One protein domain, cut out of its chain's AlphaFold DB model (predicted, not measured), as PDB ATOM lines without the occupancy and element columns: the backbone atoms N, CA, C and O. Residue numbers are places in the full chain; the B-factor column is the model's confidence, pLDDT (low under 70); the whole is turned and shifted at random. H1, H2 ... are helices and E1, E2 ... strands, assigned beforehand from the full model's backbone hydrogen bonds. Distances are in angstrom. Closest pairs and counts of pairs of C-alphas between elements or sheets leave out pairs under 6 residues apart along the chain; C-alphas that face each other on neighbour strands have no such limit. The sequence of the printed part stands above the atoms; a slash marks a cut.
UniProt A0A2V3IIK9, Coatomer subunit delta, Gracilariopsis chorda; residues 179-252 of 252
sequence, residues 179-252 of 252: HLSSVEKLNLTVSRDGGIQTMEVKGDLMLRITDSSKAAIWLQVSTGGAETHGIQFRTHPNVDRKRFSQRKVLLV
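AT A GLANCE: This is residues 179 to 252 of the 252 residues of the protein "Coatomer subunit delta" of Gracilariopsis chorda (UniProt A0A2V3IIK9). A long two-stranded hairpin, E1 and E2, makes the length of the domain, and beyond the end of E2 the chain folds back to form a small, loosely built second part. That part holds the short strand pair E3 and E4, the short helix H1 next to E4, and a long loop of which residues 224 to 230 stick out. The 74 printed residues include one named helix and four named strands in the order E1, E2, E3, H1, E4; the two two-stranded sheets, E1 - E2 and E3 - E4, are antiparallel, and the class is mostly strand. The whole is loose, with a radius of gyration of the C-alphas of 16.2 A and spans of 55 by 27 by 22 A.

HOW THE PARTS SIT: E1, residues 179 to 190, and E2, residues 196 to 209, form a hairpin with 169 degrees between their directions. N 179 and O 208 are 2.8 A apart and N 189 and O 198 2.9 A, both within hydrogen-bond range. E3, residues 218 to 220, is apart from E1 and E2. It is the antiparallel neighbour of E4, residues 249 to 251, at 163 degrees, with N 219 and O 250 within hydrogen-bond range at 2.9 A. H1, residues 241 to 247, and E4 have their closest C-alphas at Phe 244 and Leu 250, 5.9 A apart. H1 and E4 are both apart from E1 and E2. In H1 every O i to N i+4 pair is within hydrogen-bond range.

IN THESE COORDINATES: E1 begins at C-alpha 179 (32.163, -39.789, -0.584) and is 35.1 A long. E2, 39.2 A, ends at C-alpha 209 (28.077, -36.271, 2.765). E3 is 6.4 A long, H1 10.0 A and E4 6.6 A, ending at C-alpha 251 (34.232, -37.115, 14.185).

THE WHOLE: The C-alphas farthest apart, those of Asp 193 and Ser 213, are 55.2 A apart. The printed part has no cut and ends at Val 252, the chain's last residue. The link from E3 to H1, 20 residues, is long. Mean pLDDT of the printed part is 88.4, with residues 224 to 229 under 70.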
ATOM      1  N   HIS A 179      31.073 -39.764   0.374       92.31
ATOM      2  CA  HIS A 179      32.163 -39.789  -0.584       92.31
ATOM      3  C   HIS A 179      33.414 -39.199   0.053       92.31
ATOM      4  O   HIS A 179      33.389 -38.090   0.587       92.31
ATOM      5  N   LEU A 180      34.516 -39.932  -0.030       91.88
ATOM      6  CA  LEU A 180      35.808 -39.529   0.502       91.88
ATOM      7  C   LEU A 180      36.798 -39.434  -0.656       91.88
ATOM      8  O   LEU A 180      36.905 -40.354  -1.460       91.88
ATOM      9  N   SER A 181      37.509 -38.315  -0.747       92.19
ATOM     10  CA  SER A 181      38.532 -38.079  -1.767       92.19
ATOM     11  C   SER A 181      39.832 -37.622  -1.122       92.19
ATOM     12  O   SER A 181      39.825 -36.667  -0.344       92.19
ATOM     13  N   SER A 182      40.932 -38.283  -1.480       92.50
ATOM     14  CA  SER A 182      42.294 -37.847  -1.169       92.50
ATOM     15  C   SER A 182      42.877 -37.161  -2.399       92.50
ATOM     16  O   SER A 182      42.840 -37.728  -3.491       92.50
ATOM     17  N   VAL A 183      43.378 -35.941  -2.239       94.75
ATOM     18  CA  VAL A 183      44.079 -35.203  -3.294       94.75
ATOM     19  C   VAL A 183      45.521 -35.037  -2.863       94.75
ATOM     20  O   VAL A 183      45.787 -34.427  -1.833       94.75
ATOM     21  N   GLU A 184      46.449 -35.557  -3.659       94.19
ATOM     22  CA  GLU A 184      47.875 -35.543  -3.349       94.19
ATOM     23  C   GLU A 184      48.647 -34.765  -4.414       94.19
ATOM     24  O   GLU A 184      48.482 -34.969  -5.617       94.19
ATOM     25  N   LYS A 185      49.510 -33.858  -3.961       96.25
ATOM     26  CA  LYS A 185      50.427 -33.077  -4.780       96.25
ATOM     27  C   LYS A 185      51.862 -33.433  -4.408       96.25
ATOM     28  O   LYS A 185      52.320 -33.134  -3.306       96.25
ATOM     29  N   LEU A 186      52.566 -34.027  -5.365       95.88
ATOM     30  CA  LEU A 186      53.982 -34.374  -5.297       95.88
ATOM     31  C   LEU A 186      54.809 -33.308  -6.024       95.88
ATOM     32  O   LEU A 186      54.653 -33.123  -7.229       95.88
ATOM     33  N   ASN A 187      55.691 -32.616  -5.303       95.88
ATOM     34  CA  ASN A 187      56.697 -31.724  -5.881       95.88
ATOM     35  C   ASN A 187      58.075 -32.341  -5.649       95.88
ATOM     36  O   ASN A 187      58.433 -32.627  -4.510       95.88
ATOM     37  N   LEU A 188      58.856 -32.541  -6.704       96.94
ATOM     38  CA  LEU A 188      60.191 -33.119  -6.585       96.94
ATOM     39  C   LEU A 188      61.148 -32.530  -7.618       96.94
ATOM     40  O   LEU A 188      60.747 -32.223  -8.739       96.94
ATOM     41  N   THR A 189      62.413 -32.398  -7.228       96.56
ATOM     42  CA  THR A 189      63.515 -31.985  -8.103       96.56
ATOM     43  C   THR A 189      64.485 -33.146  -8.235       96.56
ATOM     44  O   THR A 189      64.993 -33.650  -7.231       96.56
ATOM     45  N   VAL A 190      64.762 -33.561  -9.472       97.50
ATOM     46  CA  VAL A 190      65.657 -34.685  -9.782       97.50
ATOM     47  C   VAL A 190      66.862 -34.182 -10.571       97.50
ATOM     48  O   VAL A 190      66.718 -33.406 -11.516       97.50
ATOM     49  N   SER A 191      68.054 -34.626 -10.183       97.12
ATOM     50  CA  SER A 191      69.309 -34.414 -10.909       97.12
ATOM     51  C   SER A 191      69.327 -35.183 -12.234       97.12
ATOM     52  O   SER A 191      68.639 -36.189 -12.393       97.12
ATOM     53  N   ARG A 192      70.201 -34.788 -13.168       97.19
ATOM     54  CA  ARG A 192      70.407 -35.519 -14.432       97.19
ATOM     55  C   ARG A 192      70.837 -36.979 -14.221       97.19
ATOM     56  O   ARG A 192      70.477 -37.832 -15.023       97.19
ATOM     57  N   ASP A 193      71.543 -37.252 -13.126       95.62
ATOM     58  CA  ASP A 193      71.991 -38.597 -12.743       95.62
ATOM     59  C   ASP A 193      70.889 -39.430 -12.053       95.62
ATOM     60  O   ASP A 193      71.142 -40.540 -11.596       95.62
ATOM     61  N   GLY A 194      69.665 -38.898 -11.937       94.75
ATOM     62  CA  GLY A 194      68.520 -39.583 -11.326       94.75
ATOM     63  C   GLY A 194      68.418 -39.442  -9.803       94.75
ATOM     64  O   GLY A 194      67.466 -39.938  -9.207       94.75
ATOM     65  N   GLY A 195      69.357 -38.746  -9.156       96.62
ATOM     66  CA  GLY A 195      69.282 -38.456  -7.722       96.62
ATOM     67  C   GLY A 195      68.163 -37.465  -7.384       96.62
ATOM     68  O   GLY A 195      68.046 -36.423  -8.029       96.62
ATOM     69  N   ILE A 196      67.361 -37.755  -6.357       96.75
ATOM     70  CA  ILE A 196      66.345 -36.827  -5.836       96.75
ATOM     71  C   ILE A 196      67.047 -35.769  -4.981       96.75
ATOM     72  O   ILE A 196      67.675 -36.097  -3.978       96.75
ATOM     73  N   GLN A 197      66.936 -34.501  -5.368       95.69
ATOM     74  CA  GLN A 197      67.468 -33.378  -4.591       95.69
ATOM     75  C   GLN A 197      66.469 -32.917  -3.532       95.69
ATOM     76  O   GLN A 197      66.833 -32.690  -2.381       95.69
ATOM     77  N   THR A 198      65.199 -32.778  -3.918       94.38
ATOM     78  CA  THR A 198      64.109 -32.378  -3.023       94.38
ATOM     79  C   THR A 198      62.843 -33.158  -3.355       94.38
ATOM     80  O   THR A 198      62.590 -33.479  -4.516       94.38
ATOM     81  N   MET A 199      62.047 -33.462  -2.331       94.56
ATOM     82  CA  MET A 199      60.752 -34.129  -2.454       94.56
ATOM     83  C   MET A 199      59.809 -33.584  -1.382       94.56
ATOM     84  O   MET A 199      60.143 -33.556  -0.202       94.56
ATOM     85  N   GLU A 200      58.627 -33.155  -1.800       93.75
ATOM     86  CA  GLU A 200      57.554 -32.676  -0.941       93.75
ATOM     87  C   GLU A 200      56.243 -33.338  -1.368       93.75
ATOM     88  O   GLU A 200      55.865 -33.297  -2.540       93.75
ATOM     89  N   VAL A 201      55.530 -33.913  -0.400       93.88
ATOM     90  CA  VAL A 201      54.185 -34.461  -0.589       93.88
ATOM     91  C   VAL A 201      53.215 -33.642   0.247       93.88
ATOM     92  O   VAL A 201      53.360 -33.548   1.465       93.88
ATOM     93  N   LYS A 202      52.217 -33.048  -0.405       94.75
ATOM     94  CA  LYS A 202      51.087 -32.380   0.247       94.75
ATOM     95  C   LYS A 202      49.817 -33.145  -0.079       94.75
ATOM     96  O   LYS A 202      49.583 -33.437  -1.243       94.75
ATOM     97  N   GLY A 203      49.013 -33.455   0.931       93.94
ATOM     98  CA  GLY A 203      47.766 -34.194   0.759       93.94
ATOM     99  C   GLY A 203      46.608 -33.517   1.479       93.94
ATOM    100  O   GLY A 203      46.777 -33.083   2.618       93.94
ATOM    101  N   ASP A 204      45.447 -33.473   0.829       93.56
ATOM    102  CA  ASP A 204      44.183 -33.012   1.399       93.56
ATOM    103  C   ASP A 204      43.150 -34.142   1.379       93.56
ATOM    104  O   ASP A 204      42.909 -34.779   0.352       93.56
ATOM    105  N   LEU A 205      42.507 -34.368   2.526       92.38
ATOM    106  CA  LEU A 205      41.434 -35.344   2.683       92.38
ATOM    107  C   LEU A 205      40.092 -34.614   2.751       92.38
ATOM    108  O   LEU A 205      39.822 -33.889   3.709       92.38
ATOM    109  N   MET A 206      39.240 -34.826   1.751       92.06
ATOM    110  CA  MET A 206      37.915 -34.212   1.668       92.06
ATOM    111  C   MET A 206      36.826 -35.266   1.851       92.06
ATOM    112  O   MET A 206      36.810 -36.295   1.177       92.06
ATOM    113  N   LEU A 207      35.892 -34.977   2.753       91.88
ATOM    114  CA  LEU A 207      34.709 -35.784   3.017       91.88
ATOM    115  C   LEU A 207      33.472 -35.013   2.554       91.88
ATOM    116  O   LEU A 207      33.247 -33.883   2.983       91.88
ATOM    117  N   ARG A 208      32.661 -35.636   1.700       91.19
ATOM    118  CA  ARG A 208      31.376 -35.111   1.245       91.19
ATOM    119  C   ARG A 208      30.261 -36.061   1.649       91.19
ATOM    120  O   ARG A 208      30.265 -37.221   1.251       91.19
ATOM    121  N   ILE A 209      29.290 -35.546   2.391       91.81
ATOM    122  CA  ILE A 209      28.077 -36.271   2.765       91.81
ATOM    123  C   ILE A 209      26.906 -35.572   2.085       91.81
ATOM    124  O   ILE A 209      26.689 -34.381   2.299       91.81
ATOM    125  N   THR A 210      26.185 -36.287   1.227       92.25
ATOM    126  CA  THR A 210      25.010 -35.750   0.523       92.25
ATOM    127  C   THR A 210      23.700 -36.158   1.191       92.25
ATOM    128  O   THR A 210      22.681 -35.511   0.982       92.25
ATOM    129  N   ASP A 211      23.720 -37.229   1.985       91.25
ATOM    130  CA  ASP A 211      22.567 -37.758   2.713       91.25
ATOM    131  C   ASP A 211      22.665 -37.381   4.196       91.25
ATOM    132  O   ASP A 211      23.539 -37.865   4.917       91.25
ATOM    133  N   SER A 212      21.758 -36.522   4.665       90.06
ATOM    134  CA  SER A 212      21.749 -36.034   6.048       90.06
ATOM    135  C   SER A 212      21.511 -37.140   7.079       90.06
ATOM    136  O   SER A 212      21.978 -37.021   8.210       90.06
ATOM    137  N   SER A 213      20.864 -38.248   6.697       92.50
ATOM    138  CA  SER A 213      20.671 -39.397   7.593       92.50
ATOM    139  C   SER A 213      21.990 -40.093   7.956       92.50
ATOM    140  O   SER A 213      22.073 -40.779   8.973       92.50
ATOM    141  N   LYS A 214      23.042 -39.869   7.156       86.31
ATOM    142  CA  LYS A 214      24.398 -40.408   7.334       86.31
ATOM    143  C   LYS A 214      25.409 -39.321   7.701       86.31
ATOM    144  O   LYS A 214      26.602 -39.509   7.486       86.31
ATOM    145  N   ALA A 215      24.948 -38.181   8.217       86.56
ATOM    146  CA  ALA A 215      25.824 -37.074   8.599       86.56
ATOM    147  C   ALA A 215      26.713 -37.413   9.803       86.56
ATOM    148  O   ALA A 215      27.871 -37.017   9.818       86.56
ATOM    149  N   ALA A 216      26.194 -38.174  10.771       89.00
ATOM    150  CA  ALA A 216      26.934 -38.559  11.968       89.00
ATOM    151  C   ALA A 216      27.813 -39.786  11.691       89.00
ATOM    152  O   ALA A 216      27.352 -40.927  11.796       89.00
ATOM    153  N   ILE A 217      29.081 -39.561  11.338       88.75
ATOM    154  CA  ILE A 217      30.017 -40.644  11.009       88.75
ATOM    155  C   ILE A 217      31.377 -40.477  11.670       88.75
ATOM    156  O   ILE A 217      31.831 -39.390  12.022       88.75
ATOM    157  N   TRP A 218      32.034 -41.617  11.860       88.88
ATOM    158  CA  TRP A 218      33.371 -41.697  12.424       88.88
ATOM    159  C   TRP A 218      34.303 -42.195  11.335       88.88
ATOM    160  O   TRP A 218      34.125 -43.293  10.808       88.88
ATOM    161  N   LEU A 219      35.304 -41.389  11.008       90.50
ATOM    162  CA  LEU A 219      36.301 -41.737  10.012       90.50
ATOM    163  C   LEU A 219      37.603 -42.106  10.721       90.50
ATOM    164  O   LEU A 219      38.278 -41.256  11.304       90.50
ATOM    165  N   GLN A 220      37.939 -43.393  10.679       90.44
ATOM    166  CA  GLN A 220      39.221 -43.909  11.144       90.44
ATOM    167  C   GLN A 220      40.239 -43.799  10.008       90.44
ATOM    168  O   GLN A 220      40.086 -44.421   8.961       90.44
ATOM    169  N   VAL A 221      41.296 -43.027  10.232       88.06
ATOM    170  CA  VAL A 221      42.413 -42.901   9.299       88.06
ATOM    171  C   VAL A 221      43.506 -43.878   9.723       88.06
ATOM    172  O   VAL A 221      43.900 -43.909  10.889       88.06
ATOM    173  N   SER A 222      43.985 -44.686   8.780       85.44
ATOM    174  CA  SER A 222      45.138 -45.562   8.978       85.44
ATOM    175  C   SER A 222      46.332 -44.988   8.228       85.44
ATOM    176  O   SER A 222      46.290 -44.815   7.014       85.44
ATOM    177  N   THR A 223      47.395 -44.670   8.958       76.69
ATOM    178  CA  THR A 223      48.691 -44.283   8.397       76.69
ATOM    179  C   THR A 223      49.583 -45.510   8.535       76.69
ATOM    180  O   THR A 223      49.880 -45.900   9.663       76.69
ATOM    181  N   GLY A 224      49.902 -46.179   7.426       67.25
ATOM    182  CA  GLY A 224      50.397 -47.563   7.364       67.25
ATOM    183  C   GLY A 224      51.750 -47.887   8.021       67.25
ATOM    184  O   GLY A 224      52.644 -48.367   7.335       67.25
ATOM    185  N   GLY A 225      51.879 -47.729   9.342       61.56
ATOM    186  CA  GLY A 225      52.955 -48.309  10.155       61.56
ATOM    187  C   GLY A 225      53.882 -47.311  10.865       61.56
ATOM    188  O   GLY A 225      54.201 -46.259  10.320       61.56
ATOM    189  N   ALA A 226      54.254 -47.710  12.092       51.78
ATOM    190  CA  ALA A 226      55.211 -47.262  13.129       51.78
ATOM    191  C   ALA A 226      55.747 -45.818  13.202       51.78
ATOM    192  O   ALA A 226      56.002 -45.335  14.300       51.78
ATOM    193  N   GLU A 227      55.908 -45.098  12.105       56.84
ATOM    194  CA  GLU A 227      56.701 -43.878  12.101       56.84
ATOM    195  C   GLU A 227      56.042 -42.857  11.167       56.84
ATOM    196  O   GLU A 227      56.477 -42.649  10.039       56.84
ATOM    197  N   THR A 228      55.013 -42.136  11.630       61.56
ATOM    198  CA  THR A 228      54.533 -40.912  10.943       61.56
ATOM    199  C   THR A 228      55.556 -39.764  11.038       61.56
ATOM    200  O   THR A 228      55.188 -38.587  11.045       61.56
ATOM    201  N   HIS A 229      56.837 -40.091  11.200       64.50
ATOM    202  CA  HIS A 229      57.942 -39.170  11.367       64.50
ATOM    203  C   HIS A 229      58.128 -38.426  10.041       64.50
ATOM    204  O   HIS A 229      58.546 -38.994   9.040       64.50
ATOM    205  N   GLY A 230      57.732 -37.151  10.025       76.50
ATOM    206  CA  GLY A 230      57.803 -36.277   8.849       76.50
ATOM    207  C   GLY A 230      56.451 -35.844   8.280       76.50
ATOM    208  O   GLY A 230      56.410 -34.879   7.521       76.50
ATOM    209  N   ILE A 231      55.335 -36.464   8.686       84.25
ATOM    210  CA  ILE A 231      54.000 -36.029   8.251       84.25
ATOM    211  C   ILE A 231      53.423 -35.047   9.269       84.25
ATOM    212  O   ILE A 231      53.143 -35.393  10.417       84.25
ATOM    213  N   GLN A 232      53.200 -33.809   8.831       89.44
ATOM    214  CA  GLN A 232      52.531 -32.790   9.635       89.44
ATOM    215  C   GLN A 232      51.039 -32.765   9.309       89.44
ATOM    216  O   GLN A 232      50.622 -32.258   8.270       89.44
ATOM    217  N   PHE A 233      50.217 -33.289  10.215       89.81
ATOM    218  CA  PHE A 233      48.767 -33.257  10.049       89.81
ATOM    219  C   PHE A 233      48.175 -31.920  10.494       89.81
ATOM    220  O   PHE A 233      48.434 -31.443  11.602       89.81
ATOM    221  N   ARG A 234      47.300 -31.354   9.661       91.44
ATOM    222  CA  ARG A 234      46.471 -30.194  10.000       91.44
ATOM    223  C   ARG A 234      45.007 -30.584   9.872       91.44
ATOM    224  O   ARG A 234      44.566 -31.019   8.819       91.44
ATOM    225  N   THR A 235      44.264 -30.442  10.961       92.50
ATOM    226  CA  THR A 235      42.822 -30.704  10.984       92.50
ATOM    227  C   THR A 235      42.038 -29.420  10.725       92.50
ATOM    228  O   THR A 235      42.503 -28.323  11.053       92.50
ATOM    229  N   HIS A 236      40.830 -29.552  10.171       91.62
ATOM    230  CA  HIS A 236      39.879 -28.446  10.054       91.62
ATOM    231  C   HIS A 236      39.512 -27.895  11.453       91.62
ATOM    232  O   HIS A 236      39.499 -28.677  12.408       91.62
ATOM    233  N   PRO A 237      39.189 -26.595  11.615       92.12
ATOM    234  CA  PRO A 237      38.820 -26.018  12.914       92.12
ATOM    235  C   PRO A 237      37.691 -26.752  13.650       92.12
ATOM    236  O   PRO A 237      37.714 -26.833  14.873       92.12
ATOM    237  N   ASN A 238      36.747 -27.335  12.904       90.12
ATOM    238  CA  ASN A 238      35.603 -28.071  13.460       90.12
ATOM    239  C   ASN A 238      35.918 -29.532  13.836       90.12
ATOM    240  O   ASN A 238      35.021 -30.264  14.232       90.12
ATOM    241  N   VAL A 239      37.167 -29.977  13.693       90.12
ATOM    242  CA  VAL A 239      37.593 -31.340  14.024       90.12
ATOM    243  C   VAL A 239      38.391 -31.332  15.323       90.12
ATOM    244  O   VAL A 239      39.318 -30.537  15.495       90.12
ATOM    245  N   ASP A 240      38.099 -32.286  16.208       90.31
ATOM    246  CA  ASP A 240      38.880 -32.494  17.426       90.31
ATOM    247  C   ASP A 240      40.307 -32.973  17.107       90.31
ATOM    248  O   ASP A 240      40.577 -34.148  16.825       90.31
ATOM    249  N   ARG A 241      41.252 -32.036  17.206       90.75
ATOM    250  CA  ARG A 241      42.677 -32.281  16.980       90.75
ATOM    251  C   ARG A 241      43.270 -33.281  17.973       90.75
ATOM    252  O   ARG A 241      44.124 -34.068  17.577       90.75
ATOM    253  N   LYS A 242      42.862 -33.265  19.249       90.25
ATOM    254  CA  LYS A 242      43.448 -34.149  20.277       90.25
ATOM    255  C   LYS A 242      43.113 -35.598  19.962       90.25
ATOM    256  O   LYS A 242      43.991 -36.462  19.957       90.25
ATOM    257  N   ARG A 243      41.848 -35.834  19.632       87.38
ATOM    258  CA  ARG A 243      41.344 -37.151  19.265       87.38
ATOM    259  C   ARG A 243      41.983 -37.677  17.985       87.38
ATOM    260  O   ARG A 243      42.389 -38.841  17.947       87.38
ATOM    261  N   PHE A 244      42.134 -36.820  16.974       89.75
ATOM    262  CA  PHE A 244      42.845 -37.195  15.759       89.75
ATOM    263  C   PHE A 244      44.314 -37.525  16.049       89.75
ATOM    264  O   PHE A 244      44.800 -38.566  15.620       89.75
ATOM    265  N   SER A 245      45.026 -36.719  16.837       87.50
ATOM    266  CA  SER A 245      46.431 -36.990  17.160       87.50
ATOM    267  C   SER A 245      46.634 -38.327  17.877       87.50
ATOM    268  O   SER A 245      47.547 -39.059  17.499       87.50
ATOM    269  N   GLN A 246      45.770 -38.660  18.845       86.62
ATOM    270  CA  GLN A 246      45.874 -39.869  19.674       86.62
ATOM    271  C   GLN A 246      45.386 -41.144  18.981       86.62
ATOM    272  O   GLN A 246      45.992 -42.197  19.141       86.62
ATOM    273  N   ARG A 247      44.259 -41.071  18.260       86.19
ATOM    274  CA  ARG A 247      43.550 -42.261  17.749       86.19
ATOM    275  C   ARG A 247      43.393 -42.273  16.231       86.19
ATOM    276  O   ARG A 247      42.873 -43.244  15.701       86.19
ATOM    277  N   LYS A 248      43.803 -41.206  15.534       88.56
ATOM    278  CA  LYS A 248      43.587 -41.005  14.087       88.56
ATOM    279  C   LYS A 248      42.109 -41.098  13.687       88.56
ATOM    280  O   LYS A 248      41.778 -41.549  12.597       88.56
ATOM    281  N   VAL A 249      41.220 -40.655  14.578       87.31
ATOM    282  CA  VAL A 249      39.765 -40.629  14.357       87.31
ATOM    283  C   VAL A 249      39.294 -39.202  14.126       87.31
ATOM    284  O   VAL A 249      39.616 -38.311  14.914       87.31
ATOM    285  N   LEU A 250      38.482 -39.018  13.089       86.44
ATOM    286  CA  LEU A 250      37.739 -37.798  12.796       86.44
ATOM    287  C   LEU A 250      36.260 -38.042  13.124       86.44
ATOM    288  O   LEU A 250      35.689 -39.045  12.695       86.44
ATOM    289  N   LEU A 251      35.667 -37.144  13.908       80.88
ATOM    290  CA  LEU A 251      34.232 -37.115  14.185       80.88
ATOM    291  C   LEU A 251      33.649 -35.915  13.442       80.88
ATOM    292  O   LEU A 251      34.153 -34.804  13.627       80.88
ATOM    293  N   VAL A 252      32.661 -36.169  12.588       75.62
ATOM    294  CA  VAL A 252      31.977 -35.172  11.755       75.62
ATOM    295  C   VAL A 252      30.476 -35.311  11.955       75.62
ATOM    296  O   VAL A 252      30.021 -36.469  12.120       75.62
TER     297      VAL A 252